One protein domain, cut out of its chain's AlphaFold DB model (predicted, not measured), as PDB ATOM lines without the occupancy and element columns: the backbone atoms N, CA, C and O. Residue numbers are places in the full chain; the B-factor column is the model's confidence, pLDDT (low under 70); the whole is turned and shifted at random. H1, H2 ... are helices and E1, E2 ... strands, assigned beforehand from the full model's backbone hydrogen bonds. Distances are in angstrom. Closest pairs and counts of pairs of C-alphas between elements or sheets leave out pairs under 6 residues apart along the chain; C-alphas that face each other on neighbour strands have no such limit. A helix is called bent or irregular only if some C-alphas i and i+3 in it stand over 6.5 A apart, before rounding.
ATOM      1  N   VAL A 120      50.962  32.791  -9.123       71.31
ATOM      2  CA  VAL A 120      49.805  33.713  -9.081       71.31
ATOM      3  C   VAL A 120      48.953  33.483  -7.838       71.31
ATOM      4  O   VAL A 120      48.620  34.437  -7.135       71.31
ATOM      5  N   PHE A 121      48.656  32.219  -7.538       73.56
ATOM      6  CA  PHE A 121      47.857  31.832  -6.382       73.56
ATOM      7  C   PHE A 121      48.518  32.251  -5.059       73.56
ATOM      8  O   PHE A 121      47.880  32.880  -4.216       73.56
ATOM      9  N   PHE A 122      49.820  31.995  -4.909       80.94
ATOM     10  CA  PHE A 122      50.563  32.359  -3.701       80.94
ATOM     11  C   PHE A 122      50.784  33.865  -3.564       80.94
ATOM     12  O   PHE A 122      50.732  34.382  -2.456       80.94
ATOM     13  N   ARG A 123      50.947  34.595  -4.670       81.75
ATOM     14  CA  ARG A 123      51.042  36.063  -4.645       81.75
ATOM     15  C   ARG A 123      49.714  36.723  -4.297       81.75
ATOM     16  O   ARG A 123      49.714  37.746  -3.618       81.75
ATOM     17  N   LEU A 124      48.596  36.137  -4.718       78.62
ATOM     18  CA  LEU A 124      47.276  36.570  -4.270       78.62
ATOM     19  C   LEU A 124      47.082  36.294  -2.774       78.62
ATOM     20  O   LEU A 124      46.604  37.168  -2.054       78.62
ATOM     21  N   ALA A 125      47.508  35.123  -2.293       82.94
ATOM     22  CA  ALA A 125      47.493  34.809  -0.867       82.94
ATOM     23  C   ALA A 125      48.389  35.765  -0.053       82.94
ATOM     24  O   ALA A 125      47.957  36.253   0.986       82.94
ATOM     25  N   ASP A 126      49.592  36.097  -0.536       89.25
ATOM     26  CA  ASP A 126      50.478  37.086   0.099       89.25
ATOM     27  C   ASP A 126      49.823  38.469   0.169       89.25
ATOM     28  O   ASP A 126      49.860  39.134   1.203       89.25
ATOM     29  N   TRP A 127      49.164  38.893  -0.911       88.31
ATOM     30  CA  TRP A 127      48.444  40.159  -0.908       88.31
ATOM     31  C   TRP A 127      47.297  40.168   0.109       88.31
ATOM     32  O   TRP A 127      47.230  41.077   0.938       88.31
ATOM     33  N   LEU A 128      46.449  39.135   0.095       85.00
ATOM     34  CA  LEU A 128      45.297  39.006   0.994       85.00
ATOM     35  C   LEU A 128      45.702  38.894   2.464       85.00
ATOM     36  O   LEU A 128      45.070  39.510   3.314       85.00
ATOM     37  N   GLY A 129      46.722  38.092   2.765       87.12
ATOM     38  CA  GLY A 129      47.115  37.774   4.135       87.12
ATOM     39  C   GLY A 129      48.089  38.775   4.753       87.12
ATOM     40  O   GLY A 129      48.223  38.805   5.974       87.12
ATOM     41  N   ARG A 130      48.776  39.582   3.934       91.75
ATOM     42  CA  ARG A 130      49.889  40.420   4.396       91.75
ATOM     43  C   ARG A 130      49.807  41.858   3.912       91.75
ATOM     44  O   ARG A 130      49.804  42.774   4.726       91.75
ATOM     45  N   ILE A 131      49.752  42.065   2.597       91.44
ATOM     46  CA  ILE A 131      49.899  43.400   1.995       91.44
ATOM     47  C   ILE A 131      48.673  44.277   2.249       91.44
ATOM     48  O   ILE A 131      48.816  45.390   2.749       91.44
ATOM     49  N   GLU A 132      47.483  43.791   1.896       88.81
ATOM     50  CA  GLU A 132      46.254  44.567   2.051       88.81
ATOM     51  C   GLU A 132      45.887  44.787   3.519       88.81
ATOM     52  O   GLU A 132      45.597  45.930   3.868       88.81
ATOM     53  N   PRO A 133      45.952  43.773   4.406       90.25
ATOM     54  CA  PRO A 133      45.767  44.004   5.830       90.25
ATOM     55  C   PRO A 133      46.748  45.050   6.365       90.25
ATOM     56  O   PRO A 133      46.315  46.005   6.993       90.25
ATOM     57  N   ALA A 134      48.047  44.949   6.062       93.06
ATOM     58  CA  ALA A 134      49.023  45.926   6.545       93.06
ATOM     59  C   ALA A 134      48.674  47.363   6.114       93.06
ATOM     60  O   ALA A 134      48.727  48.282   6.927       93.06
ATOM     61  N   ALA A 135      48.260  47.561   4.859       91.06
ATOM     62  CA  ALA A 135      47.799  48.865   4.385       91.06
ATOM     63  C   ALA A 135      46.505  49.324   5.082       91.06
ATOM     64  O   ALA A 135      46.392  50.491   5.439       91.06
ATOM     65  N   TRP A 136      45.555  48.414   5.321       90.12
ATOM     66  CA  TRP A 136      44.314  48.709   6.043       90.12
ATOM     67  C   TRP A 136      44.572  49.178   7.478       90.12
ATOM     68  O   TRP A 136      44.044  50.207   7.897       90.12
ATOM     69  N   PHE A 137      45.425  48.466   8.216       92.06
ATOM     70  CA  PHE A 137      45.828  48.854   9.569       92.06
ATOM     71  C   PHE A 137      46.578  50.196   9.569       92.06
ATOM     72  O   PHE A 137      46.368  51.015  10.459       92.06
ATOM     73  N   ALA A 138      47.398  50.472   8.551       91.94
ATOM     74  CA  ALA A 138      48.072  51.763   8.429       91.94
ATOM     75  C   ALA A 138      47.082  52.916   8.174       91.94
ATOM     76  O   ALA A 138      47.148  53.936   8.860       91.94
ATOM     77  N   ASP A 139      46.140  52.741   7.242       89.19
ATOM     78  CA  ASP A 139      45.126  53.751   6.903       89.19
ATOM     79  C   ASP A 139      44.184  54.071   8.078       89.19
ATOM     80  O   ASP A 139      43.629  55.166   8.153       89.19
ATOM     81  N   THR A 140      43.996  53.111   8.985       88.56
ATOM     82  CA  THR A 140      43.128  53.226  10.170       88.56
ATOM     83  C   THR A 140      43.879  53.647  11.438       88.56
ATOM     84  O   THR A 140      43.263  53.768  12.492       88.56
ATOM     85  N   GLY A 141      45.189  53.915  11.350       88.69
ATOM     86  CA  GLY A 141      46.003  54.453  12.451       88.69
ATOM     87  C   GLY A 141      46.735  53.414  13.311       88.69
ATOM     88  O   GLY A 141      47.590  53.776  14.120       88.69
ATOM     89  N   PHE A 142      46.503  52.122  13.087       91.56
ATOM     90  CA  PHE A 142      47.117  51.014  13.820       91.56
ATOM     91  C   PHE A 142      48.504  50.654  13.258       91.56
ATOM     92  O   PHE A 142      48.752  49.549  12.765       91.56
ATOM     93  N   LEU A 143      49.447  51.598  13.322       91.50
ATOM     94  CA  LEU A 143      50.756  51.459  12.670       91.50
ATOM     95  C   LEU A 143      51.558  50.244  13.162       91.50
ATOM     96  O   LEU A 143      52.170  49.553  12.354       91.50
ATOM     97  N   ARG A 144      51.539  49.929  14.464       92.12
ATOM     98  CA  ARG A 144      52.253  48.752  14.994       92.12
ATOM     99  C   ARG A 144      51.703  47.446  14.411       92.12
ATOM    100  O   ARG A 144      52.478  46.638  13.905       92.12
ATOM    101  N   ALA A 145      50.381  47.285  14.399       93.69
ATOM    102  CA  ALA A 145      49.709  46.139  13.786       93.69
ATOM    103  C   ALA A 145      49.998  46.036  12.275       93.69
ATOM    104  O   ALA A 145      50.255  44.944  11.761       93.69
ATOM    105  N   ALA A 146      50.050  47.173  11.568       94.50
ATOM    106  CA  ALA A 146      50.415  47.218  10.152       94.50
ATOM    107  C   ALA A 146      51.804  46.614   9.884       94.50
ATOM    108  O   ALA A 146      51.974  45.825   8.949       94.50
ATOM    109  N   TRP A 147      52.792  46.927  10.727       93.88
ATOM    110  CA  TRP A 147      54.137  46.354  10.616       93.88
ATOM    111  C   TRP A 147      54.202  44.892  11.051       93.88
ATOM    112  O   TRP A 147      54.856  44.107  10.369       93.88
ATOM    113  N   MET A 148      53.465  44.487  12.091       94.69
ATOM    114  CA  MET A 148      53.358  43.072  12.480       94.69
ATOM    115  C   MET A 148      52.838  42.195  11.340       94.69
ATOM    116  O   MET A 148      53.302  41.068  11.170       94.69
ATOM    117  N   LEU A 149      51.886  42.706  10.553       92.88
ATOM    118  CA  LEU A 149      51.428  42.060   9.327       92.88
ATOM    119  C   LEU A 149      52.517  42.085   8.260       92.88
ATOM    120  O   LEU A 149      52.856  41.035   7.725       92.88
ATOM    121  N   ARG A 150      53.108  43.248   7.963       90.62
ATOM    122  CA  ARG A 150      54.131  43.377   6.912       90.62
ATOM    123  C   ARG A 150      55.328  42.443   7.118       90.62
ATOM    124  O   ARG A 150      55.781  41.863   6.125       90.62
ATOM    125  N   ASP A 151      55.780  42.299   8.363       92.00
ATOM    126  CA  ASP A 151      56.954  41.523   8.781       92.00
ATOM    127  C   ASP A 151      56.685  40.005   8.822       92.00
ATOM    128  O   ASP A 151      57.608  39.207   9.018       92.00
ATOM    129  N   ARG A 152      55.439  39.569   8.575       90.94
ATOM    130  CA  ARG A 152      55.137  38.146   8.394       90.94
ATOM    131  C   ARG A 152      55.904  37.547   7.206       90.94
ATOM    132  O   ARG A 152      56.186  38.243   6.225       90.94
ATOM    133  N   PRO A 153      56.178  36.228   7.232       92.75
ATOM    134  CA  PRO A 153      56.803  35.539   6.109       92.75
ATOM    135  C   PRO A 153      56.046  35.756   4.793       92.75
ATOM    136  O   PRO A 153      54.837  35.545   4.725       92.75
ATOM    137  N   VAL A 154      56.781  36.125   3.739       92.69
ATOM    138  CA  VAL A 154      56.234  36.278   2.383       92.69
ATOM    139  C   VAL A 154      55.710  34.936   1.874       92.69
ATOM    140  O   VAL A 154      56.449  33.944   1.872       92.69
ATOM    141  N   ILE A 155      54.465  34.917   1.394       90.44
ATOM    142  CA  ILE A 155      53.824  33.720   0.842       90.44
ATOM    143  C   ILE A 155      54.192  33.587  -0.641       90.44
ATOM    144  O   ILE A 155      53.862  34.430  -1.472       90.44
ATOM    145  N   LYS A 156      54.903  32.515  -0.987       87.50
ATOM    146  CA  LYS A 156      55.387  32.237  -2.354       87.50
ATOM    147  C   LYS A 156      55.156  30.791  -2.811       87.50
ATOM    148  O   LYS A 156      55.304  30.498  -3.992       87.50
ATOM    149  N   ASP A 157      54.805  29.914  -1.877       85.00
ATOM    150  CA  ASP A 157      54.579  28.479  -2.043       85.00
ATOM    151  C   ASP A 157      53.710  27.945  -0.882       85.00
ATOM    152  O   ASP A 157      53.360  28.685   0.042       85.00
ATOM    153  N   ALA A 158      53.345  26.659  -0.917       84.12
ATOM    154  CA  ALA A 158      52.484  26.035   0.092       84.12
ATOM    155  C   ALA A 158      53.108  26.039   1.502       84.12
ATOM    156  O   ALA A 158      52.418  26.276   2.495       84.12
ATOM    157  N   ASP A 159      54.421  25.833   1.598       87.31
ATOM    158  CA  ASP A 159      55.134  25.804   2.877       87.31
ATOM    159  C   ASP A 159      55.174  27.190   3.528       87.31
ATOM    160  O   ASP A 159      55.002  27.337   4.741       87.31
ATOM    161  N   SER A 160      55.418  28.228   2.728       90.38
ATOM    162  CA  SER A 160      55.355  29.614   3.187       90.38
ATOM    163  C   SER A 160      53.927  30.070   3.461       90.38
ATOM    164  O   SER A 160      53.754  30.860   4.381       90.38
ATOM    165  N   PHE A 161      52.908  29.537   2.777       88.44
ATOM    166  CA  PHE A 161      51.504  29.776   3.126       88.44
ATOM    167  C   PHE A 161      51.188  29.292   4.549       88.44
ATOM    168  O   PHE A 161      50.708  30.081   5.357       88.44
ATOM    169  N   LEU A 162      51.551  28.053   4.903       87.62
ATOM    170  CA  LEU A 162      51.300  27.497   6.244       87.62
ATOM    171  C   LEU A 162      51.927  28.321   7.379       87.62
ATOM    172  O   LEU A 162      51.378  28.386   8.476       87.62
ATOM    173  N   ARG A 163      53.075  28.955   7.120       87.81
ATOM    174  CA  ARG A 163      53.772  29.820   8.088       87.81
ATOM    175  C   ARG A 163      53.327  31.280   8.018       87.81
ATOM    176  O   ARG A 163      53.402  32.000   9.008       87.81
ATOM    177  N   GLY A 164      52.936  31.746   6.840       87.88
ATOM    178  CA  GLY A 164      52.693  33.151   6.526       87.88
ATOM    179  C   GLY A 164      51.232  33.568   6.651       87.88
ATOM    180  O   GLY A 164      50.977  34.751   6.845       87.88
ATOM    181  N   TRP A 165      50.280  32.633   6.602       91.50
ATOM    182  CA  TRP A 165      48.855  32.955   6.646       91.50
ATOM    183  C   TRP A 165      48.405  33.411   8.047       91.50
ATOM    184  O   TRP A 165      48.629  32.688   9.023       91.50
ATOM    185  N   PRO A 166      47.771  34.589   8.189       89.56
ATOM    186  CA  PRO A 166      47.537  35.212   9.493       89.56
ATOM    187  C   PRO A 166      46.531  34.462  10.374       89.56
ATOM    188  O   PRO A 166      46.657  34.507  11.593       89.56
ATOM    189  N   THR A 167      45.579  33.731   9.790       86.69
ATOM    190  CA  THR A 167      44.540  33.001  10.542       86.69
ATOM    191  C   THR A 167      44.761  31.493  10.583       86.69
ATOM    192  O   THR A 167      43.925  30.754  11.088       86.69
ATOM    193  N   GLY A 168      45.906  31.020  10.084       85.81
ATOM    194  CA  GLY A 168      46.254  29.603  10.126       85.81
ATOM    195  C   GLY A 168      46.616  29.131  11.537       85.81
ATOM    196  O   GLY A 168      47.010  29.918  12.398       85.81
ATOM    197  N   ALA A 169      46.577  27.816  11.760       83.12
ATOM    198  CA  ALA A 169      46.878  27.205  13.061       83.12
ATOM    199  C   ALA A 169      48.265  27.585  13.630       83.12
ATOM    200  O   ALA A 169      48.440  27.682  14.842       83.12
ATOM    201  N   HIS A 170      49.253  27.844  12.768       85.75
ATOM    202  CA  HIS A 170      50.605  28.247  13.176       85.75
ATOM    203  C   HIS A 170      50.718  29.714  13.617       85.75
ATOM    204  O   HIS A 170      51.780  30.128  14.081       85.75
ATOM    205  N   SER A 171      49.645  30.491  13.487       88.94
ATOM    206  CA  SER A 171      49.641  31.932  13.737       88.94
ATOM    207  C   SER A 171      49.031  32.326  15.073       88.94
ATOM    208  O   SER A 171      49.061  33.506  15.382       88.94
ATOM    209  N   PHE A 172      48.539  31.376  15.877       89.19
ATOM    210  CA  PHE A 172      47.805  31.659  17.120       89.19
ATOM    211  C   PHE A 172      48.537  32.644  18.043       89.19
ATOM    212  O   PHE A 172      48.029  33.721  18.304       89.19
ATOM    213  N   LYS A 173      49.792  32.356  18.420       91.12
ATOM    214  CA  LYS A 173      50.576  33.250  19.297       91.12
ATOM    215  C   LYS A 173      50.792  34.648  18.715       91.12
ATOM    216  O   LYS A 173      50.780  35.629  19.442       91.12
ATOM    217  N   TRP A 174      51.044  34.724  17.409       93.81
ATOM    218  CA  TRP A 174      51.206  36.007  16.725       93.81
ATOM    219  C   TRP A 174      49.880  36.769  16.667       93.81
ATOM    220  O   TRP A 174      49.873  37.990  16.764       93.81
ATOM    221  N   ARG A 175      48.767  36.050  16.507       91.38
ATOM    222  CA  ARG A 175      47.428  36.623  16.465       91.38
ATOM    223  C   ARG A 175      47.044  37.173  17.832       91.38
ATOM    224  O   ARG A 175      46.613  38.308  17.877       91.38
ATOM    225  N   ASP A 176      47.301  36.440  18.912       92.56
ATOM    226  CA  ASP A 176      47.083  36.943  20.275       92.56
ATOM    227  C   ASP A 176      47.871  38.241  20.521       92.56
ATOM    228  O   ASP A 176      47.378  39.182  21.138       92.56
ATOM    229  N   GLU A 177      49.107  38.320  20.016       94.50
ATOM    230  CA  GLU A 177      49.904  39.543  20.112       94.50
ATOM    231  C   GLU A 177      49.316  40.686  19.274       94.50
ATOM    232  O   GLU A 177      49.302  41.829  19.732       94.50
ATOM    233  N   LEU A 178      48.847  40.389  18.059       93.25
ATOM    234  CA  LEU A 178      48.193  41.364  17.189       93.25
ATOM    235  C   LEU A 178      46.918  41.898  17.841       93.25
ATOM    236  O   LEU A 178      46.756  43.111  17.916       93.25
ATOM    237  N   ASP A 179      46.054  41.001  18.317       91.81
ATOM    238  CA  ASP A 179      44.776  41.326  18.948       91.81
ATOM    239  C   ASP A 179      45.026  42.225  20.167       91.81
ATOM    240  O   ASP A 179      44.462  43.311  20.235       91.81
ATOM    241  N   ARG A 180      46.011  41.898  21.015       92.69
ATOM    242  CA  ARG A 180      46.423  42.765  22.130       92.69
ATOM    243  C   ARG A 180      46.873  44.161  21.684       92.69
ATOM    244  O   ARG A 180      46.484  45.151  22.288       92.69
ATOM    245  N   VAL A 181      47.703  44.271  20.643       92.25
ATOM    246  CA  VAL A 181      48.161  45.581  20.128       92.25
ATOM    247  C   VAL A 181      46.993  46.418  19.605       92.25
ATOM    248  O   VAL A 181      47.008  47.647  19.705       92.25
ATOM    249  N   VAL A 182      46.005  45.761  19.007       90.69
ATOM    250  CA  VAL A 182      44.803  46.400  18.476       90.69
ATOM    251  C   VAL A 182      43.882  46.832  19.613       90.69
ATOM    252  O   VAL A 182      43.456  47.983  19.617       90.69
ATOM    253  N   GLU A 183      43.641  45.968  20.595       88.94
ATOM    254  CA  GLU A 183      42.858  46.267  21.797       88.94
ATOM    255  C   GLU A 183      43.470  47.434  22.584       88.94
ATOM    256  O   GLU A 183      42.786  48.427  22.814       88.94
ATOM    257  N   GLU A 184      44.777  47.400  22.874       87.94
ATOM    258  CA  GLU A 184      45.489  48.485  23.574       87.94
ATOM    259  C   GLU A 184      45.323  49.838  22.851       87.94
ATOM    260  O   GLU A 184      45.133  50.880  23.483       87.94
ATOM    261  N   TYR A 185      45.387  49.850  21.515       86.06
ATOM    262  CA  TYR A 185      45.163  51.071  20.738       86.06
ATOM    263  C   TYR A 185      43.693  51.498  20.752       86.06
ATOM    264  O   TYR A 185      43.404  52.694  20.867       86.06
ATOM    265  N   ALA A 186      42.767  50.547  20.615       81.94
ATOM    266  CA  ALA A 186      41.336  50.808  20.634       81.94
ATOM    267  C   ALA A 186      40.914  51.403  21.982       81.94
ATOM    268  O   ALA A 186      40.259  52.436  21.981       81.94
ATOM    269  N   GLU A 187      41.376  50.868  23.111       80.75
ATOM    270  CA  GLU A 187      41.124  51.414  24.454       80.75
ATOM    271  C   GLU A 187      41.653  52.848  24.621       80.75
ATOM    272  O   GLU A 187      41.010  53.700  25.236       80.75
ATOM    273  N   GLN A 188      42.817  53.154  24.040       78.88
ATOM    274  CA  GLN A 188      43.401  54.498  24.101       78.88
ATOM    275  C   GLN A 188      42.648  55.528  23.245       78.88
ATOM    276  O   GLN A 188      42.691  56.724  23.544       78.88
ATOM    277  N   ASN A 189      41.994  55.092  22.163       70.56
ATOM    278  CA  ASN A 189      41.419  55.981  21.143       70.56
ATOM    279  C   ASN A 189      39.883  55.935  21.071       70.56
ATOM    280  O   ASN A 189      39.260  56.847  20.519       70.56
ATOM    281  N   ALA A 190      39.258  54.919  21.651       59.97
ATOM    282  CA  ALA A 190      37.824  54.766  21.798       59.97
ATOM    283  C   ALA A 190      37.504  54.655  23.291       59.97
ATOM    284  O   ALA A 190      37.962  53.746  23.965       59.97
ATOM    285  N   ALA A 191      36.709  55.599  23.812       51.38
ATOM    286  CA  ALA A 191      36.173  55.505  25.173       51.38
ATOM    287  C   ALA A 191      35.599  54.098  25.436       51.38
ATOM    288  O   ALA A 191      34.804  53.630  24.612       51.38
ATOM    289  N   SER A 192      36.061  53.487  26.535       49.25
ATOM    290  CA  SER A 192      35.791  52.117  26.989       49.25
ATOM    291  C   SER A 192      34.309  51.734  26.890       49.25
ATOM    292  O   SER A 192      33.458  52.563  27.226       49.25
ATOM    293  N   PRO A 193      33.981  50.504  26.462       48.16
ATOM    294  CA  PRO A 193      32.658  49.926  26.651       48.16
ATOM    295  C   PRO A 193      32.482  49.516  28.127       48.16
ATOM    296  O   PRO A 193      32.693  48.357  28.469       48.16
ATOM    297  N   ASP A 194      32.136  50.456  29.010       45.31
ATOM    298  CA  ASP A 194      31.794  50.146  30.410       45.31
ATOM    299  C   ASP A 194      30.268  49.984  30.603       45.31
ATOM    300  O   ASP A 194      29.464  50.562  29.873       45.31
ATOM    301  N   ASP A 195      29.898  49.190  31.618       45.00
ATOM    302  CA  ASP A 195      28.614  48.501  31.893       45.00
ATOM    303  C   ASP A 195      27.328  49.347  32.091       45.00
ATOM    304  O   ASP A 195      26.275  48.815  32.454       45.00
ATOM    305  N   GLU A 196      27.352  50.643  31.807       51.59
ATOM    306  CA  GLU A 196      26.143  51.447  31.614       51.59
ATOM    307  C   GLU A 196      26.324  52.157  30.281       51.59
ATOM    308  O   GLU A 196      27.122  53.078  30.210       51.59
ATOM    309  N   GLU A 197      25.649  51.725  29.211       62.09
ATOM    310  CA  GLU A 197      25.762  52.411  27.922       62.09
ATOM    311  C   GLU A 197      24.979  53.732  28.000       62.09
ATOM    312  O   GLU A 197      23.738  53.707  27.950       62.09
ATOM    313  N   PRO A 198      25.646  54.897  28.134       75.38
ATOM    314  CA  PRO A 198      24.946  56.167  28.070       75.38
ATOM    315  C   PRO A 198      24.212  56.265  26.729       75.38
ATOM    316  O   PRO A 198      24.656  55.716  25.716       75.38
ATOM    317  N   ALA A 199      23.080  56.971  26.700       75.81
ATOM    318  CA  ALA A 199      22.199  57.081  25.538       75.81
ATOM    319  C   ALA A 199      22.949  57.408  24.236       75.81
ATOM    320  O   ALA A 199      22.578  56.941  23.158       75.81
ATOM    321  N   LEU A 200      24.026  58.192  24.334       83.81
ATOM    322  CA  LEU A 200      24.919  58.505  23.224       83.81
ATOM    323  C   LEU A 200      25.613  57.275  22.620       83.81
ATOM    324  O   LEU A 200      25.683  57.178  21.392       83.81
ATOM    325  N   GLU A 201      26.145  56.376  23.446       84.44
ATOM    326  CA  GLU A 201      26.916  55.215  22.990       84.44
ATOM    327  C   GLU A 201      26.007  54.199  22.316       84.44
ATOM    328  O   GLU A 201      26.267  53.828  21.173       84.44
ATOM    329  N   LEU A 202      24.863  53.883  22.928       82.00
ATOM    330  CA  LEU A 202      23.894  52.978  22.315       82.00
ATOM    331  C   LEU A 202      23.433  53.506  20.942       82.00
ATOM    332  O   LEU A 202      23.429  52.786  19.942       82.00
ATOM    333  N   VAL A 203      23.094  54.797  20.853       83.25
ATOM    334  CA  VAL A 203      22.674  55.430  19.591       83.25
ATOM    335  C   VAL A 203      23.786  55.416  18.532       83.25
ATOM    336  O   VAL A 203      23.503  55.261  17.335       83.25
ATOM    337  N   ALA A 204      25.046  55.581  18.939       86.25
ATOM    338  CA  ALA A 204      26.190  55.504  18.040       86.25
ATOM    339  C   ALA A 204      26.424  54.066  17.539       86.25
ATOM    340  O   ALA A 204      26.547  53.865  16.326       86.25
ATOM    341  N   GLU A 205      26.419  53.080  18.438       85.25
ATOM    342  CA  GLU A 205      26.663  51.659  18.149       85.25
ATOM    343  C   GLU A 205      25.592  51.064  17.219       85.25
ATOM    344  O   GLU A 205      25.918  50.376  16.248       85.25
ATOM    345  N   TYR A 206      24.322  51.462  17.363       79.25
ATOM    346  CA  TYR A 206      23.281  51.111  16.387       79.25
ATOM    347  C   TYR A 206      23.617  51.560  14.954       79.25
ATOM    348  O   TYR A 206      23.305  50.865  13.982       79.25
ATOM    349  N   GLY A 207      24.274  52.712  14.794       79.88
ATOM    350  CA  GLY A 207      24.747  53.188  13.494       79.88
ATOM    351  C   GLY A 207      25.900  52.352  12.929       79.88
ATOM    352  O   GLY A 207      25.997  52.191  11.705       79.88
ATOM    353  N   LEU A 208      26.743  51.793  13.801       82.75
ATOM    354  CA  LEU A 208      27.924  51.009  13.439       82.75
ATOM    355  C   LEU A 208      27.577  49.626  12.870       82.75
ATOM    356  O   LEU A 208      28.314  49.146  12.012       82.75
ATOM    357  N   ILE A 209      26.393  49.074  13.166       75.44
ATOM    358  CA  ILE A 209      25.839  47.865  12.502       75.44
ATOM    359  C   ILE A 209      25.836  48.003  10.962       75.44
ATOM    360  O   ILE A 209      25.871  47.027  10.206       75.44
ATOM    361  N   ALA A 210      25.815  49.234  10.435       69.56
ATOM    362  CA  ALA A 210      25.933  49.476   9.000       69.56
ATOM    363  C   ALA A 210      27.256  48.978   8.383       69.56
ATOM    364  O   ALA A 210      27.302  48.771   7.163       69.56
ATOM    365  N   LEU A 211      28.299  48.797   9.196       73.38
ATOM    366  CA  LEU A 211      29.621  48.334   8.787       73.38
ATOM    367  C   LEU A 211      29.681  46.834   8.533       73.38
ATOM    368  O   LEU A 211      30.405  46.426   7.626       73.38
ATOM    369  N   ASP A 212      28.869  46.023   9.216       66.44
ATOM    370  CA  ASP A 212      28.822  44.569   8.990       66.44
ATOM    371  C   ASP A 212      28.448  44.205   7.543       66.44
ATOM    372  O   ASP A 212      28.819  43.144   7.026       66.44
ATOM    373  N   ASN A 213      27.761  45.137   6.872       56.41
ATOM    374  CA  ASN A 213      27.349  45.072   5.474       56.41
ATOM    375  C   ASN A 213      28.191  45.965   4.543       56.41
ATOM    376  O   ASN A 213      27.901  46.055   3.346       56.41
ATOM    377  N   SER A 214      29.201  46.672   5.061       55.56
ATOM    378  CA  SER A 214      30.050  47.544   4.252       55.56
ATOM    379  C   SER A 214      30.973  46.703   3.355       55.56
ATOM    380  O   SER A 214      31.615  45.737   3.767       55.56
ATOM    381  N   GLY A 215      30.950  47.015   2.057       51.28
ATOM    382  CA  GLY A 215      31.297  46.090   0.970       51.28
ATOM    383  C   GLY A 215      32.764  45.681   0.818       51.28
ATOM    384  O   GLY A 215      33.068  44.993  -0.155       51.28
ATOM    385  N   PHE A 216      33.662  46.073   1.724       52.38
ATOM    386  CA  PHE A 216      35.077  45.705   1.638       52.38
ATOM    387  C   PHE A 216      35.296  44.204   1.877       52.38
ATOM    388  O   PHE A 216      36.078  43.559   1.180       52.38
ATOM    389  N   VAL A 217      34.538  43.611   2.802       46.47
ATOM    390  CA  VAL A 217      34.697  42.189   3.125       46.47
ATOM    391  C   VAL A 217      33.819  41.290   2.248       46.47
ATOM    392  O   VAL A 217      34.260  40.242   1.780       46.47
ATOM    393  N   TRP A 218      32.596  41.726   1.936       41.28
ATOM    394  CA  TRP A 218      31.657  40.960   1.105       41.28
ATOM    395  C   TRP A 218      32.158  40.723  -0.334       41.28
ATOM    396  O   TRP A 218      31.837  39.701  -0.939       41.28
ATOM    397  N   ARG A 219      33.012  41.598  -0.892       51.50
ATOM    398  CA  ARG A 219      33.609  41.377  -2.227       51.50
ATOM    399  C   ARG A 219      34.688  40.294  -2.257       51.50
ATOM    400  O   ARG A 219      34.922  39.717  -3.318       51.50
ATOM    401  N   ARG A 220      35.277  39.915  -1.116       55.31
ATOM    402  CA  ARG A 220      36.244  38.800  -1.053       55.31
ATOM    403  C   ARG A 220      35.587  37.443  -1.327       55.31
ATOM    404  O   ARG A 220      36.231  36.530  -1.839       55.31
ATOM    405  N   GLU A 221      34.274  37.340  -1.124       45.78
ATOM    406  CA  GLU A 221      33.483  36.189  -1.569       45.78
ATOM    407  C   GLU A 221      33.335  36.123  -3.104       45.78
ATOM    408  O   GLU A 221      33.141  35.045  -3.656       45.78
ATOM    409  N   SER A 222      33.507  37.237  -3.827       48.28
ATOM    410  CA  SER A 222      33.623  37.223  -5.297       48.28
ATOM    411  C   SER A 222      35.017  36.778  -5.761       48.28
ATOM    412  O   SER A 222      35.126  36.072  -6.764       48.28
ATOM    413  N   MET A 223      36.075  37.095  -5.000       51.75
ATOM    414  CA  MET A 223      37.428  36.562  -5.240       51.75
ATOM    415  C   MET A 223      37.505  35.042  -5.050       51.75
ATOM    416  O   MET A 223      38.217  34.377  -5.799       51.75
ATOM    417  N   ARG A 224      36.710  34.471  -4.132       55.41
ATOM    418  CA  ARG A 224      36.549  33.013  -3.950       55.41
ATOM    419  C   ARG A 224      36.333  32.278  -5.274       55.41
ATOM    420  O   ARG A 224      37.034  31.311  -5.564       55.41
ATOM    421  N   ASN A 225      35.380  32.748  -6.081       52.22
ATOM    422  CA  ASN A 225      35.025  32.099  -7.344       52.22
ATOM    423  C   ASN A 225      36.179  32.167  -8.363       52.22
ATOM    424  O   ASN A 225      36.303  31.283  -9.206       52.22
ATOM    425  N   ALA A 226      37.037  33.189  -8.280       51.16
ATOM    426  CA  ALA A 226      38.205  33.327  -9.145       51.16
ATOM    427  C   ALA A 226      39.435  32.549  -8.647       51.16
ATOM    428  O   ALA A 226      40.280  32.168  -9.454       51.16
ATOM    429  N   MET A 227      39.534  32.282  -7.340       55.41
ATOM    430  CA  MET A 227      40.621  31.488  -6.756       55.41
ATOM    431  C   MET A 227      40.423  29.983  -6.939       55.41
ATOM    432  O   MET A 227      41.403  29.253  -7.063       55.41
ATOM    433  N   GLU A 228      39.181  29.501  -6.977       59.28
ATOM    434  CA  GLU A 228      38.896  28.065  -7.057       59.28
ATOM    435  C   GLU A 228      39.497  27.365  -8.299       59.28
ATOM    436  O   GLU A 228      40.059  26.277  -8.142       59.28
ATOM    437  N   PRO A 229      39.471  27.956  -9.513       57.06
ATOM    438  CA  PRO A 229      40.174  27.398 -10.670       57.06
ATOM    439  C   PRO A 229      41.703  27.437 -10.535       57.06
ATOM    440  O   PRO A 229      42.378  26.562 -11.068       57.06
ATOM    441  N   LEU A 230      42.248  28.426  -9.814       57.66
ATOM    442  CA  LEU A 230      43.690  28.591  -9.589       57.66
ATOM    443  C   LEU A 230      44.243  27.635  -8.527       57.66
ATOM    444  O   LEU A 230      45.420  27.291  -8.558       57.66
ATOM    445  N   ALA A 231      43.397  27.175  -7.606       60.41
ATOM    446  CA  ALA A 231      43.754  26.233  -6.550       60.41
ATOM    447  C   ALA A 231      43.828  24.772  -7.041       60.41
ATOM    448  O   ALA A 231      43.767  23.847  -6.230       60.41
ATOM    449  N   ARG A 232      43.901  24.530  -8.355       63.53
ATOM    450  CA  ARG A 232      43.883  23.199  -8.973       63.53
ATOM    451  C   ARG A 232      45.118  23.014  -9.857       63.53
ATOM    452  O   ARG A 232      45.294  23.720 -10.843       63.53
ATOM    453  N   GLU A 233      45.947  22.028  -9.537       59.47
ATOM    454  CA  GLU A 233      47.120  21.641 -10.327       59.47
ATOM    455  C   GLU A 233      46.905  20.287 -11.010       59.47
ATOM    456  O   GLU A 233      46.332  19.369 -10.426       59.47
ATOM    457  N   ARG A 234      47.393  20.126 -12.247       52.28
ATOM    458  CA  ARG A 234      47.470  18.804 -12.886       52.28
ATOM    459  C   ARG A 234      48.718  18.063 -12.406       52.28
ATOM    460  O   ARG A 234      49.835  18.517 -12.640       52.28
ATOM    461  N   ALA A 235      48.518  16.896 -11.807       55.03
ATOM    462  CA  ALA A 235      49.546  15.919 -11.474       55.03
ATOM    463  C   ALA A 235      49.293  14.638 -12.291       55.03
ATOM    464  O   ALA A 235      48.523  13.763 -11.885       55.03
ATOM    465  N   GLY A 236      49.902  14.556 -13.480       64.75
ATOM    466  CA  GLY A 236      49.573  13.523 -14.470       64.75
ATOM    467  C   GLY A 236      48.122  13.660 -14.943       64.75
ATOM    468  O   GLY A 236      47.689  14.760 -15.284       64.75
ATOM    469  N   ASP A 237      47.356  12.570 -14.888       64.25
ATOM    470  CA  ASP A 237      45.930  12.550 -15.262       64.25
ATOM    471  C   ASP A 237      44.992  13.063 -14.155       64.25
ATOM    472  O   ASP A 237      43.777  13.150 -14.342       64.25
ATOM    473  N   LYS A 238      45.526  13.388 -12.970       53.12
ATOM    474  CA  LYS A 238      44.736  13.826 -11.813       53.12
ATOM    475  C   LYS A 238      44.839  15.331 -11.620       53.12
ATOM    476  O   LYS A 238      45.895  15.925 -11.801       53.12
ATOM    477  N   THR A 239      43.737  15.941 -11.194       59.06
ATOM    478  CA  THR A 239      43.739  17.320 -10.694       59.06
ATOM    479  C   THR A 239      43.828  17.279  -9.172       59.06
ATOM    480  O   THR A 239      42.994  16.642  -8.528       59.06
ATOM    481  N   VAL A 240      44.843  17.920  -8.601       65.12
ATOM    482  CA  VAL A 240      45.110  17.981  -7.160       65.12
ATOM    483  C   VAL A 240      44.856  19.404  -6.674       65.12
ATOM    484  O   VAL A 240      45.158  20.370  -7.373       65.12
ATOM    485  N   LYS A 241      44.272  19.543  -5.482       67.12
ATOM    486  CA  LYS A 241      44.044  20.847  -4.855       67.12
ATOM    487  C   LYS A 241      45.369  21.384  -4.300       67.12
ATOM    488  O   LYS A 241      46.022  20.696  -3.519       67.12
ATOM    489  N   VAL A 242      45.746  22.599  -4.687       67.56
ATOM    490  CA  VAL A 242      46.876  23.333  -4.106       67.56
ATOM    491  C   VAL A 242      46.499  23.766  -2.693       67.56
ATOM    492  O   VAL A 242      45.391  24.252  -2.459       67.56
ATOM    493  N   LEU A 243      47.414  23.578  -1.743       70.06
ATOM    494  CA  LEU A 243      47.234  24.039  -0.371       70.06
ATOM    495  C   LEU A 243      47.338  25.574  -0.327       70.06
ATOM    496  O   LEU A 243      48.390  26.135  -0.630       70.06
ATOM    497  N   GLY A 244      46.242  26.240   0.028       69.56
ATOM    498  CA  GLY A 244      46.137  27.693   0.179       69.56
ATOM    499  C   GLY A 244      44.784  28.097   0.760       69.56
ATOM    500  O   GLY A 244      44.052  27.207   1.200       69.56
ATOM    501  N   PRO A 245      44.447  29.403   0.760       71.44
ATOM    502  CA  PRO A 245      43.345  29.906   1.565       71.44
ATOM    503  C   PRO A 245      42.009  29.368   1.060       71.44
ATOM    504  O   PRO A 245      41.691  29.453  -0.133       71.44
ATOM    505  N   ASP A 246      41.234  28.801   1.978       73.31
ATOM    506  CA  ASP A 246      39.881  28.332   1.726       73.31
ATOM    507  C   ASP A 246      38.808  29.335   2.188       73.31
ATOM    508  O   ASP A 246      39.071  30.499   2.491       73.31
ATOM    509  N   ARG A 247      37.541  28.909   2.169       69.81
ATOM    510  CA  ARG A 247      36.421  29.771   2.563       69.81
ATOM    511  C   ARG A 247      36.484  30.167   4.041       69.81
ATOM    512  O   ARG A 247      36.122  31.298   4.354       69.81
ATOM    513  N   GLY A 248      36.880  29.243   4.913       74.06
ATOM    514  CA  GLY A 248      37.051  29.507   6.339       74.06
ATOM    515  C   GLY A 248      38.178  30.506   6.558       74.06
ATOM    516  O   GLY A 248      37.962  31.520   7.208       74.06
ATOM    517  N   ASP A 249      39.309  30.315   5.877       78.00
ATOM    518  CA  ASP A 249      40.448  31.237   5.942       78.00
ATOM    519  C   ASP A 249      40.073  32.680   5.566       78.00
ATOM    520  O   ASP A 249      40.458  33.633   6.244       78.00
ATOM    521  N   LEU A 250      39.308  32.861   4.483       75.62
ATOM    522  CA  LEU A 250      38.854  34.187   4.047       75.62
ATOM    523  C   LEU A 250      37.834  34.807   5.012       75.62
ATOM    524  O   LEU A 250      37.787  36.032   5.147       75.62
ATOM    525  N   TRP A 251      37.021  33.975   5.666       74.44
ATOM    526  CA  TRP A 251      36.090  34.416   6.698       74.44
ATOM    527  C   TRP A 251      36.821  34.819   7.978       74.44
ATOM    528  O   TRP A 251      36.532  35.866   8.540       74.44
ATOM    529  N   ASP A 252      37.824  34.068   8.408       79.31
ATOM    530  CA  ASP A 252      38.607  34.432   9.589       79.31
ATOM    531  C   ASP A 252      39.424  35.703   9.335       79.31
ATOM    532  O   ASP A 252      39.551  36.563  10.208       79.31
ATOM    533  N   LEU A 253      39.920  35.882   8.107       80.25
ATOM    534  CA  LEU A 253      40.600  37.106   7.694       80.25
ATOM    535  C   LEU A 253      39.673  38.333   7.744       80.25
ATOM    536  O   LEU A 253      40.161  39.437   7.970       80.25
ATOM    537  N   LYS A 254      38.349  38.169   7.560       77.56
ATOM    538  CA  LYS A 254      37.368  39.248   7.801       77.56
ATOM    539  C   LYS A 254      37.460  39.742   9.234       77.56
ATOM    540  O   LYS A 254      37.512  40.948   9.450       77.56
ATOM    541  N   ALA A 255      37.441  38.811  10.187       80.00
ATOM    542  CA  ALA A 255      37.376  39.140  11.604       80.00
ATOM    543  C   ALA A 255      38.559  40.024  12.025       80.00
ATOM    544  O   ALA A 255      38.359  40.993  12.749       80.00
ATOM    545  N   LEU A 256      39.749  39.772  11.468       82.81
ATOM    546  CA  LEU A 256      40.954  40.577  11.714       82.81
ATOM    547  C   LEU A 256      40.842  42.049  11.280       82.81
ATOM    548  O   LEU A 256      41.639  42.868  11.716       82.81
ATOM    549  N   LEU A 257      39.907  42.403  10.396       83.69
ATOM    550  CA  LEU A 257      39.800  43.757   9.832       83.69
ATOM    551  C   LEU A 257      38.675  44.586  10.458       83.69
ATOM    552  O   LEU A 257      38.566  45.779  10.160       83.69
ATOM    553  N   ASN A 258      37.850  43.968  11.308       82.88
ATOM    554  CA  ASN A 258      36.686  44.605  11.907       82.88
ATOM    555  C   ASN A 258      37.083  45.681  12.920       82.88
ATOM    556  O   ASN A 258      36.635  46.815  12.792       82.88
ATOM    557  N   GLU A 259      37.941  45.364  13.890       85.94
ATOM    558  CA  GLU A 259      38.260  46.306  14.970       85.94
ATOM    559  C   GLU A 259      38.858  47.636  14.466       85.94
ATOM    560  O   GLU A 259      38.374  48.704  14.860       85.94
ATOM    561  N   PRO A 260      39.796  47.638  13.493       86.94
ATOM    562  CA  PRO A 260      40.281  48.887  12.912       86.94
ATOM    563  C   PRO A 260      39.200  49.687  12.183       86.94
ATOM    564  O   PRO A 260      39.199  50.918  12.216       86.94
ATOM    565  N   MET A 261      38.259  48.994  11.533       84.88
ATOM    566  CA  MET A 261      37.126  49.622  10.857       84.88
ATOM    567  C   MET A 261      36.214  50.332  11.862       84.88
ATOM    568  O   MET A 261      35.863  51.489  11.637       84.88
ATOM    569  N   TYR A 262      35.858  49.657  12.960       85.06
ATOM    570  CA  TYR A 262      35.028  50.220  14.025       85.06
ATOM    571  C   TYR A 262      35.708  51.428  14.671       85.06
ATOM    572  O   TYR A 262      35.126  52.515  14.703       85.06
ATOM    573  N   THR A 263      36.967  51.277  15.081       85.38
ATOM    574  CA  THR A 263      37.741  52.349  15.723       85.38
ATOM    575  C   THR A 263      37.848  53.597  14.838       85.38
ATOM    576  O   THR A 263      37.653  54.711  15.322       85.38
ATOM    577  N   ALA A 264      38.070  53.438  13.528       85.88
ATOM    578  CA  ALA A 264      38.229  54.569  12.610       85.88
ATOM    579  C   ALA A 264      36.950  55.411  12.414       85.88
ATOM    580  O   ALA A 264      37.039  56.605  12.124       85.88
ATOM    581  N   VAL A 265      35.757  54.819  12.550       87.31
ATOM    582  CA  VAL A 265      34.485  55.490  12.201       87.31
ATOM    583  C   VAL A 265      33.585  55.782  13.400       87.31
ATOM    584  O   VAL A 265      32.714  56.653  13.305       87.31
ATOM    585  N   ARG A 266      33.814  55.115  14.539       86.75
ATOM    586  CA  ARG A 266      33.116  55.356  15.812       86.75
ATOM    587  C   ARG A 266      33.102  56.841  16.216       86.75
ATOM    588  O   ARG A 266      32.034  57.311  16.612       86.75
ATOM    589  N   PRO A 267      34.174  57.647  16.026       87.50
ATOM    590  CA  PRO A 267      34.119  59.086  16.305       87.50
ATOM    591  C   PRO A 267      33.031  59.839  15.522       87.50
ATOM    592  O   PRO A 267      32.368  60.718  16.074       87.50
ATOM    593  N   ALA A 268      32.798  59.478  14.255       87.88
ATOM    594  CA  ALA A 268      31.765  60.103  13.427       87.88
ATOM    595  C   ALA A 268      30.348  59.700  13.870       87.88
ATOM    596  O   ALA A 268      29.442  60.542  13.891       87.88
ATOM    597  N   ALA A 269      30.163  58.436  14.269       88.94
ATOM    598  CA  ALA A 269      28.910  57.953  14.847       88.94
ATOM    599  C   ALA A 269      28.582  58.694  16.153       88.94
ATOM    600  O   ALA A 269      27.506  59.279  16.265       88.94
ATOM    601  N   ARG A 270      29.543  58.776  17.084       88.31
ATOM    602  CA  ARG A 270      29.396  59.484  18.370       88.31
ATOM    603  C   ARG A 270      29.101  60.971  18.193       88.31
ATOM    604  O   ARG A 270      28.226  61.512  18.866       88.31
ATOM    605  N   ALA A 271      29.795  61.643  17.272       87.56
ATOM    606  CA  ALA A 271      29.535  63.052  16.975       87.56
ATOM    607  C   ALA A 271      28.097  63.272  16.473       87.56
ATOM    608  O   ALA A 271      27.430  64.214  16.899       87.56
ATOM    609  N   THR A 272      27.606  62.376  15.615       90.44
ATOM    610  CA  THR A 272      26.237  62.426  15.084       90.44
ATOM    611  C   THR A 272      25.207  62.136  16.176       90.44
ATOM    612  O   THR A 272      24.271  62.914  16.347       90.44
ATOM    613  N   ALA A 273      25.420  61.083  16.970       89.25
ATOM    614  CA  ALA A 273      24.576  60.725  18.108       89.25
ATOM    615  C   ALA A 273      24.448  61.884  19.107       89.25
ATOM    616  O   ALA A 273      23.340  62.246  19.492       89.25
ATOM    617  N   ARG A 274      25.559  62.555  19.446       88.31
ATOM    618  CA  ARG A 274      25.559  63.720  20.347       88.31
ATOM    619  C   ARG A 274      24.669  64.858  19.850       88.31
ATOM    620  O   ARG A 274      23.948  65.459  20.644       88.31
ATOM    621  N   LEU A 275      24.717  65.160  18.551       86.50
ATOM    622  CA  LEU A 275      23.873  66.197  17.948       86.50
ATOM    623  C   LEU A 275      22.388  65.835  18.045       86.50
ATOM    624  O   LEU A 275      21.565  66.703  18.326       86.50
ATOM    625  N   LEU A 276      22.054  64.562  17.848       87.31
ATOM    626  CA  LEU A 276      20.680  64.071  17.908       87.31
ATOM    627  C   LEU A 276      20.141  64.064  19.337       87.31
ATOM    628  O   LEU A 276      19.050  64.583  19.553       87.31
ATOM    629  N   CYS A 277      20.923  63.588  20.311       85.00
ATOM    630  CA  CYS A 277      20.570  63.662  21.730       85.00
ATOM    631  C   CYS A 277      20.250  65.108  22.148       85.00
ATOM    632  O   CYS A 277      19.201  65.367  22.741       85.00
ATOM    633  N   ALA A 278      21.089  66.071  21.740       82.75
ATOM    634  CA  ALA A 278      20.859  67.491  22.002       82.75
ATOM    635  C   ALA A 278      19.571  68.028  21.343       82.75
ATOM    636  O   ALA A 278      18.880  68.856  21.934       82.75
ATOM    637  N   GLN A 279      19.227  67.558  20.140       84.38
ATOM    638  CA  GLN A 279      18.000  67.955  19.438       84.38
ATOM    639  C   GLN A 279      16.733  67.347  20.048       84.38
ATOM    640  O   GLN A 279      15.681  67.984  20.024       84.38
ATOM    641  N   THR A 280      16.819  66.133  20.593       83.31
ATOM    642  CA  THR A 280      15.682  65.426  21.199       83.31
ATOM    643  C   THR A 280      15.551  65.665  22.703       83.31
ATOM    644  O   THR A 280      14.622  65.143  23.312       83.31
ATOM    645  N   GLY A 281      16.464  66.431  23.310       83.75
ATOM    646  CA  GLY A 281      16.467  66.715  24.747       83.75
ATOM    647  C   GLY A 281      16.857  65.522  25.625       83.75
ATOM    648  O   GLY A 281      16.542  65.523  26.811       83.75
ATOM    649  N   VAL A 282      17.522  64.513  25.055       83.69
ATOM    650  CA  VAL A 282      18.066  63.367  25.798       83.69
ATOM    651  C   VAL A 282      19.463  63.758  26.269       83.69
ATOM    652  O   VAL A 282      20.287  64.161  25.440       83.69
ATOM    653  N   ALA A 283      19.744  63.689  27.572       84.75
ATOM    654  CA  ALA A 283      21.097  63.975  28.032       84.75
ATOM    655  C   ALA A 283      22.037  62.860  27.533       84.75
ATOM    656  O   ALA A 283      21.687  61.686  27.636       84.75
ATOM    657  N   PRO A 284      23.211  63.191  26.965       77.00
ATOM    658  CA  PRO A 284      24.116  62.192  26.402       77.00
ATOM    659  C   PRO A 284      24.531  61.096  27.379       77.00
ATOM    660  O   PRO A 284      24.710  59.974  26.925       77.00
ATOM    661  N   ASP A 285      24.646  61.444  28.664       83.31
ATOM    662  CA  ASP A 285      25.131  60.586  29.750       83.31
ATOM    663  C   ASP A 285      23.991  59.908  30.537       83.31
ATOM    664  O   ASP A 285      24.252  59.155  31.470       83.31
ATOM    665  N   ASP A 286      22.727  60.178  30.185       83.31
ATOM    666  CA  ASP A 286      21.592  59.477  30.788       83.31
ATOM    667  C   ASP A 286      21.542  58.023  30.291       83.31
ATOM    668  O   ASP A 286      22.026  57.727  29.191       83.31
ATOM    669  N   PRO A 287      20.893  57.111  31.038       82.62
ATOM    670  CA  PRO A 287      20.606  55.773  30.546       82.62
ATOM    671  C   PRO A 287      19.893  55.806  29.191       82.62
ATOM    672  O   PRO A 287      19.058  56.677  28.922       82.62
ATOM    673  N   ALA A 288      20.191  54.814  28.353       78.88
ATOM    674  CA  ALA A 288      19.540  54.637  27.067       78.88
ATOM    675  C   ALA A 288      17.998  54.735  27.151       78.88
ATOM    676  O   ALA A 288      17.374  54.073  27.987       78.88
ATOM    677  N   PRO A 289      17.350  55.516  26.264       79.19
ATOM    678  CA  PRO A 289      15.899  55.543  26.165       79.19
ATOM    679  C   PRO A 289      15.338  54.156  25.838       79.19
ATOM    680  O   PRO A 289      15.957  53.394  25.098       79.19
ATOM    681  N   ALA A 290      14.138  53.845  26.332       82.69
ATOM    682  CA  ALA A 290      13.481  52.569  26.050       82.69
ATOM    683  C   ALA A 290      13.275  52.326  24.543       82.69
ATOM    684  O   ALA A 290      13.098  53.270  23.763       82.69
ATOM    685  N   ASP A 291      13.228  51.052  24.151       74.19
ATOM    686  CA  ASP A 291      12.925  50.637  22.781       74.19
ATOM    687  C   ASP A 291      11.643  51.314  22.265       74.19
ATOM    688  O   ASP A 291      10.610  51.345  22.937       74.19
ATOM    689  N   GLY A 292      11.713  51.885  21.059       74.44
ATOM    690  CA  GLY A 292      10.619  52.662  20.463       74.44
ATOM    691  C   GLY A 292      10.643  54.161  20.778       74.44
ATOM    692  O   GLY A 292       9.775  54.891  20.298       74.44
ATOM    693  N   HIS A 293      11.632  54.656  21.533       84.38
ATOM    694  CA  HIS A 293      11.837  56.096  21.673       84.38
ATOM    695  C   HIS A 293      12.098  56.751  20.295       84.38
ATOM    696  O   HIS A 293      12.934  56.248  19.536       84.38
ATOM    697  N   PRO A 294      11.471  57.903  19.969       82.12
ATOM    698  CA  PRO A 294      11.588  58.538  18.648       82.12
ATOM    699  C   PRO A 294      13.019  58.889  18.221       82.12
ATOM    700  O   PRO A 294      13.297  59.036  17.032       82.12
ATOM    701  N   ILE A 295      13.943  59.009  19.183       83.56
ATOM    702  CA  ILE A 295      15.362  59.232  18.891       83.56
ATOM    703  C   ILE A 295      15.916  58.152  17.963       83.56
ATOM    704  O   ILE A 295      16.670  58.487  17.062       83.56
ATOM    705  N   TYR A 296      15.514  56.886  18.115       82.38
ATOM    706  CA  TYR A 296      16.066  55.790  17.322       82.38
ATOM    707  C   TYR A 296      15.623  55.853  15.858       82.38
ATOM    708  O   TYR A 296      16.421  55.549  14.972       82.38
ATOM    709  N   GLU A 297      14.400  56.317  15.580       83.12
ATOM    710  CA  GLU A 297      13.896  56.477  14.208       83.12
ATOM    711  C   GLU A 297      14.705  57.509  13.413       83.12
ATOM    712  O   GLU A 297      14.954  57.328  12.221       83.12
ATOM    713  N   LEU A 298      15.145  58.579  14.081       83.44
ATOM    714  CA  LEU A 298      15.951  59.642  13.479       83.44
ATOM    715  C   LEU A 298      17.443  59.311  13.508       83.44
ATOM    716  O   LEU A 298      18.164  59.535  12.533       83.44
ATOM    717  N   ALA A 299      17.913  58.771  14.627       83.12
ATOM    718  CA  ALA A 299      19.325  58.585  14.871       83.12
ATOM    719  C   ALA A 299      19.908  57.409  14.109       83.12
ATOM    720  O   ALA A 299      21.002  57.528  13.560       83.12
ATOM    721  N   TYR A 300      19.163  56.310  13.986       83.12
ATOM    722  CA  TYR A 300      19.621  55.148  13.238       83.12
ATOM    723  C   TYR A 300      20.020  55.486  11.787       83.12
ATOM    724  O   TYR A 300      21.173  55.232  11.418       83.12
ATOM    725  N   PRO A 301      19.156  56.089  10.940       86.44
ATOM    726  CA  PRO A 301      19.544  56.437   9.575       86.44
ATOM    727  C   PRO A 301      20.641  57.510   9.517       86.44
ATOM    728  O   PRO A 301      21.487  57.446   8.622       86.44
ATOM    729  N   ALA A 302      20.667  58.459  10.457       88.50
ATOM    730  CA  ALA A 302      21.662  59.531  10.492       88.50
ATOM    731  C   ALA A 302      23.064  59.023  10.872       88.50
ATOM    732  O   ALA A 302      24.018  59.246  10.123       88.50
ATOM    733  N   CYS A 303      23.193  58.276  11.972       89.75
ATOM    734  CA  CYS A 303      24.454  57.658  12.392       89.75
ATOM    735  C   CYS A 303      24.958  56.680  11.324       89.75
ATOM    736  O   CYS A 303      26.129  56.717  10.950       89.75
ATOM    737  N   LYS A 304      24.064  55.881  10.729       88.94
ATOM    738  CA  LYS A 304      24.384  55.006   9.591       88.94
ATOM    739  C   LYS A 304      24.929  55.771   8.385       88.94
ATOM    740  O   LYS A 304      25.869  55.306   7.739       88.94
ATOM    741  N   ALA A 305      24.345  56.922   8.049       88.31
ATOM    742  CA  ALA A 305      24.831  57.766   6.961       88.31
ATOM    743  C   ALA A 305      26.214  58.356   7.277       88.31
ATOM    744  O   ALA A 305      27.096  58.309   6.420       88.31
ATOM    745  N   ALA A 306      26.425  58.836   8.506       89.56
ATOM    746  CA  ALA A 306      27.707  59.374   8.954       89.56
ATOM    747  C   ALA A 306      28.820  58.317   8.912       89.56
ATOM    748  O   ALA A 306      29.883  58.559   8.345       89.56
ATOM    749  N   VAL A 307      28.545  57.115   9.422       89.31
ATOM    750  CA  VAL A 307      29.466  55.971   9.388       89.31
ATOM    751  C   VAL A 307      29.812  55.582   7.949       89.31
ATOM    752  O   VAL A 307      30.984  55.421   7.610       89.31
ATOM    753  N   ARG A 308      28.809  55.494   7.063       86.69
ATOM    754  CA  ARG A 308      29.030  55.205   5.636       86.69
ATOM    755  C   ARG A 308      29.870  56.276   4.946       86.69
ATOM    756  O   ARG A 308      30.709  55.935   4.118       86.69
ATOM    757  N   ALA A 309      29.653  57.546   5.276       87.44
ATOM    758  CA  ALA A 309      30.448  58.645   4.743       87.44
ATOM    759  C   ALA A 309      31.896  58.590   5.255       87.44
ATOM    760  O   ALA A 309      32.821  58.761   4.464       87.44
ATOM    761  N   ALA A 310      32.095  58.290   6.541       88.38
ATOM    762  CA  ALA A 310      33.412  58.194   7.167       88.38
ATOM    763  C   ALA A 310      34.251  57.027   6.617       88.38
ATOM    764  O   ALA A 310      35.444  57.189   6.379       88.38
ATOM    765  N   ILE A 311      33.633  55.867   6.363       86.25
ATOM    766  CA  ILE A 311      34.342  54.679   5.860       86.25
ATOM    767  C   ILE A 311      34.580  54.711   4.342       86.25
ATOM    768  O   ILE A 311      35.449  54.003   3.832       86.25
ATOM    769  N   ALA A 312      33.823  55.522   3.591       84.31
ATOM    770  CA  ALA A 312      33.873  55.538   2.127       84.31
ATOM    771  C   ALA A 312      35.277  55.812   1.543       84.31
ATOM    772  O   ALA A 312      35.656  55.097   0.610       84.31
ATOM    773  N   PRO A 313      36.083  56.763   2.063       86.12
ATOM    774  CA  PRO A 313      37.449  56.981   1.585       86.12
ATOM    775  C   PRO A 313      38.367  55.773   1.813       86.12
ATOM    776  O   PRO A 313      39.163  55.440   0.940       86.12
ATOM    777  N   LEU A 314      38.229  55.082   2.948       86.31
ATOM    778  CA  LEU A 314      39.030  53.898   3.282       86.31
ATOM    779  C   LEU A 314      38.682  52.719   2.364       86.31
ATOM    780  O   LEU A 314      39.564  52.075   1.795       86.31
ATOM    781  N   VAL A 315      37.385  52.494   2.132       81.44
ATOM    782  CA  VAL A 315      36.890  51.488   1.176       81.44
ATOM    783  C   VAL A 315      37.364  51.801  -0.243       81.44
ATOM    784  O   VAL A 315      37.780  50.905  -0.974       81.44
ATOM    785  N   HIS A 316      37.327  53.075  -0.638       80.00
ATOM    786  CA  HIS A 316      37.835  53.525  -1.927       80.00
ATOM    787  C   HIS A 316      39.330  53.207  -2.092       80.00
ATOM    788  O   HIS A 316      39.710  52.578  -3.079       80.00
ATOM    789  N   SER A 317      40.164  53.589  -1.118       83.69
ATOM    790  CA  SER A 317      41.605  53.308  -1.131       83.69
ATOM    791  C   SER A 317      41.895  51.815  -1.251       83.69
ATOM    792  O   SER A 317      42.762  51.413  -2.026       83.69
ATOM    793  N   SER A 318      41.125  50.987  -0.546       82.12
ATOM    794  CA  SER A 318      41.275  49.541  -0.625       82.12
ATOM    795  C   SER A 318      40.929  48.969  -2.006       82.12
ATOM    796  O   SER A 318      41.705  48.191  -2.559       82.12
ATOM    797  N   HIS A 319      39.839  49.420  -2.636       76.75
ATOM    798  CA  HIS A 319      39.519  49.021  -4.012       76.75
ATOM    799  C   HIS A 319      40.629  49.401  -5.003       76.75
ATOM    800  O   HIS A 319      40.973  48.624  -5.894       76.75
ATOM    801  N   VAL A 320      41.223  50.587  -4.846       77.19
ATOM    802  CA  VAL A 320      42.348  51.014  -5.690       77.19
ATOM    803  C   VAL A 320      43.560  50.097  -5.495       77.19
ATOM    804  O   VAL A 320      44.192  49.711  -6.483       77.19
ATOM    805  N   ARG A 321      43.871  49.705  -4.251       82.81
ATOM    806  CA  ARG A 321      44.950  48.748  -3.955       82.81
ATOM    807  C   ARG A 321      44.671  47.358  -4.505       82.81
ATOM    808  O   ARG A 321      45.593  46.734  -5.015       82.81
ATOM    809  N   GLU A 322      43.430  46.891  -4.447       77.56
ATOM    810  CA  GLU A 322      43.012  45.619  -5.037       77.56
ATOM    811  C   GLU A 322      43.251  45.601  -6.555       77.56
ATOM    812  O   GLU A 322      43.887  44.685  -7.080       77.56
ATOM    813  N   MET A 323      42.846  46.662  -7.261       71.06
ATOM    814  CA  MET A 323      43.118  46.793  -8.697       71.06
ATOM    815  C   MET A 323      44.615  46.805  -9.010       71.06
ATOM    816  O   MET A 323      45.061  46.120  -9.937       71.06
ATOM    817  N   ASP A 324      45.399  47.580  -8.257       74.75
ATOM    818  CA  ASP A 324      46.845  47.634  -8.464       74.75
ATOM    819  C   ASP A 324      47.506  46.291  -8.126       74.75
ATOM    820  O   ASP A 324      48.386  45.838  -8.852       74.75
ATOM    821  N   ALA A 325      47.034  45.583  -7.100       77.50
ATOM    822  CA  ALA A 325      47.532  44.263  -6.749       77.50
ATOM    823  C   ALA A 325      47.297  43.251  -7.870       77.50
ATOM    824  O   ALA A 325      48.238  42.560  -8.263       77.50
ATOM    825  N   PHE A 326      46.099  43.203  -8.456       73.06
ATOM    826  CA  PHE A 326      45.833  42.341  -9.611       73.06
ATOM    827  C   PHE A 326      46.719  42.691 -10.803       73.06
ATOM    828  O   PHE A 326      47.304  41.798 -11.422       73.06
ATOM    829  N   ARG A 327      46.917  43.983 -11.077       70.44
ATOM    830  CA  ARG A 327      47.855  44.443 -12.105       70.44
ATOM    831  C   ARG A 327      49.282  43.966 -11.823       70.44
ATOM    832  O   ARG A 327      49.929  43.396 -12.700       70.44
ATOM    833  N   LEU A 328      49.784  44.149 -10.605       72.81
ATOM    834  CA  LEU A 328      51.124  43.713 -10.205       72.81
ATOM    835  C   LEU A 328      51.256  42.186 -10.270       72.81
ATOM    836  O   LEU A 328      52.293  41.674 -10.709       72.81
ATOM    837  N   ILE A 329      50.210  41.442  -9.900       70.81
ATOM    838  CA  ILE A 329      50.145  39.983 -10.020       70.81
ATOM    839  C   ILE A 329      50.267  39.567 -11.489       70.81
ATOM    840  O   ILE A 329      51.199  38.822 -11.817       70.81
ATOM    841  N   ALA A 330      49.427  40.122 -12.365       63.81
ATOM    842  CA  ALA A 330      49.449  39.879 -13.808       63.81
ATOM    843  C   ALA A 330      50.835  40.161 -14.416       63.81
ATOM    844  O   ALA A 330      51.373  39.358 -15.179       63.81
ATOM    845  N   LEU A 331      51.459  41.272 -14.012       63.56
ATOM    846  CA  LEU A 331      52.756  41.717 -14.527       63.56
ATOM    847  C   LEU A 331      53.963  41.020 -13.882       63.56
ATOM    848  O   LEU A 331      55.094  41.230 -14.315       63.56
ATOM    849  N   GLY A 332      53.774  40.206 -12.840       68.75
ATOM    850  CA  GLY A 332      54.909  39.629 -12.115       68.75
ATOM    851  C   GLY A 332      55.725  40.630 -11.291       68.75
ATOM    852  O   GLY A 332      56.866  40.322 -10.963       68.75
ATOM    853  N   LYS A 333      55.184  41.819 -11.002       75.25
ATOM    854  CA  LYS A 333      55.892  42.902 -10.305       75.25
ATOM    855  C   LYS A 333      55.765  42.779  -8.779       75.25
ATOM    856  O   LYS A 333      54.735  42.314  -8.295       75.25
ATOM    857  N   PRO A 334      56.778  43.183  -8.000       82.06
ATOM    858  CA  PRO A 334      56.678  43.156  -6.543       82.06
ATOM    859  C   PRO A 334      55.556  44.080  -6.050       82.06
ATOM    860  O   PRO A 334      55.238  45.079  -6.696       82.06
ATOM    861  N   PHE A 335      54.975  43.747  -4.898       86.06
ATOM    862  CA  PHE A 335      54.080  44.663  -4.197       86.06
ATOM    863  C   PHE A 335      54.877  45.813  -3.574       86.06
ATOM    864  O   PHE A 335      56.007  45.585  -3.131       86.06
TER     865      PHE A 335
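This is residues 120 to 335 of the 350 residues of an uncharacterized protein of Kribbella sp. YM53 (UniProt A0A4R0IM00). The model is a rod of helices: arm H8a lies in the middle with H1b and H4 packed on it, while H5, H8b and H9a cluster at one end and a small hairpin of strands E1 and E2 lies at the other. The bent helices H8 and H9 reach from that cluster along the rod. The printed part has 216 residues with nine named helices and two strands, in the order H1 to H7, E1, E2, H8, H9; the sheet, E1 - E2, is antiparallel. It is mostly helix and only just compact, close to loose, with a radius of gyration of the C-alphas of 20.4 A and spans of 73 by 30 by 28 A.

E1 is residues 232 to 235 and E2 residues 238 to 241. By their hydrogen bonds H8, residues 247 to 280, H9, 294 to 331, and H1, 120 to 139, were each assigned as one helix, but are bent: C-alphas 264 and 267 are 7.1 A apart, 310 and 313 7.0 A, 129 and 132 7.2 A. Their arms are H8a, 247 to 264, 26.8 A long; H8b, 267 to 280, 20.1 A; H9a, 294 to 310, 24.7 A; H9b, 313 to 331, 27.0 A; H1a, 120 to 129; and H1b, 132 to 139. H2 is 143 to 150, H3 158 to 164, H4 169 to 189, 30.4 A long, H5 199 to 211, H6 215 to 218 and H7 220 to 227. H4 and H8a are irregular, with C-alphas 170 and 173 7.9 A apart and 256 and 259 7.1 A. C-alpha 120 is at (49.805, 33.713, -9.081), C-alpha 331 at (52.756, 41.717, -14.527).

In the hairpin of E1 and E2, N 233 and O 240 are within hydrogen-bond range at 2.8 A. H7 is close to but not clearly touching H1a, the closest C-alphas, Phe 121 and Met 227, being 7.3 A apart. H3 touches H1a, C-alphas 161 and 122 at 7.4 A. H1b and H2 form a helical hairpin, C-alphas 134 and 146 at 4.1 A. H4 touches H8a with residues 182 to 189 alone, C-alphas 186 and 263 at 6.3 A. H6 touches H9b, C-alphas 216 and 315 at 6.1 A. H5 touches H9a at a steep tilt of 50 degrees, C-alphas 207 and 304 at 4.3 A. H8b and H9a form a helical hairpin, a shallow tilt of 26 degrees, C-alphas 269 and 303 at 5.1 A. Leaving out the pairs that touch only at the corner or only at their ends, 7 of the 10 pairs of helices that touch and have a tilt are at a shallow tilt, mostly aligned packing. Every O i to N i+4 pair is within hydrogen-bond range in H1a, H1b, H2, H3, H8b and H9b; the figures are 15 of 17 in H4, 6 of 9 in H5, 2 of 4 in H7, 9 of 14 in H8a and 11 of 13 in H9a, and H6 is too short for such a pair.

The C-alphas farthest apart, Gly 236 and Gly 281, are 73.9 A apart. The printed part has no cut, and H8 to H9 is its long link, residues 281 to 293. Mean pLDDT of the printed part is 78.9; 45 residues are under 70, among them 190 to 197 and 212 to 242.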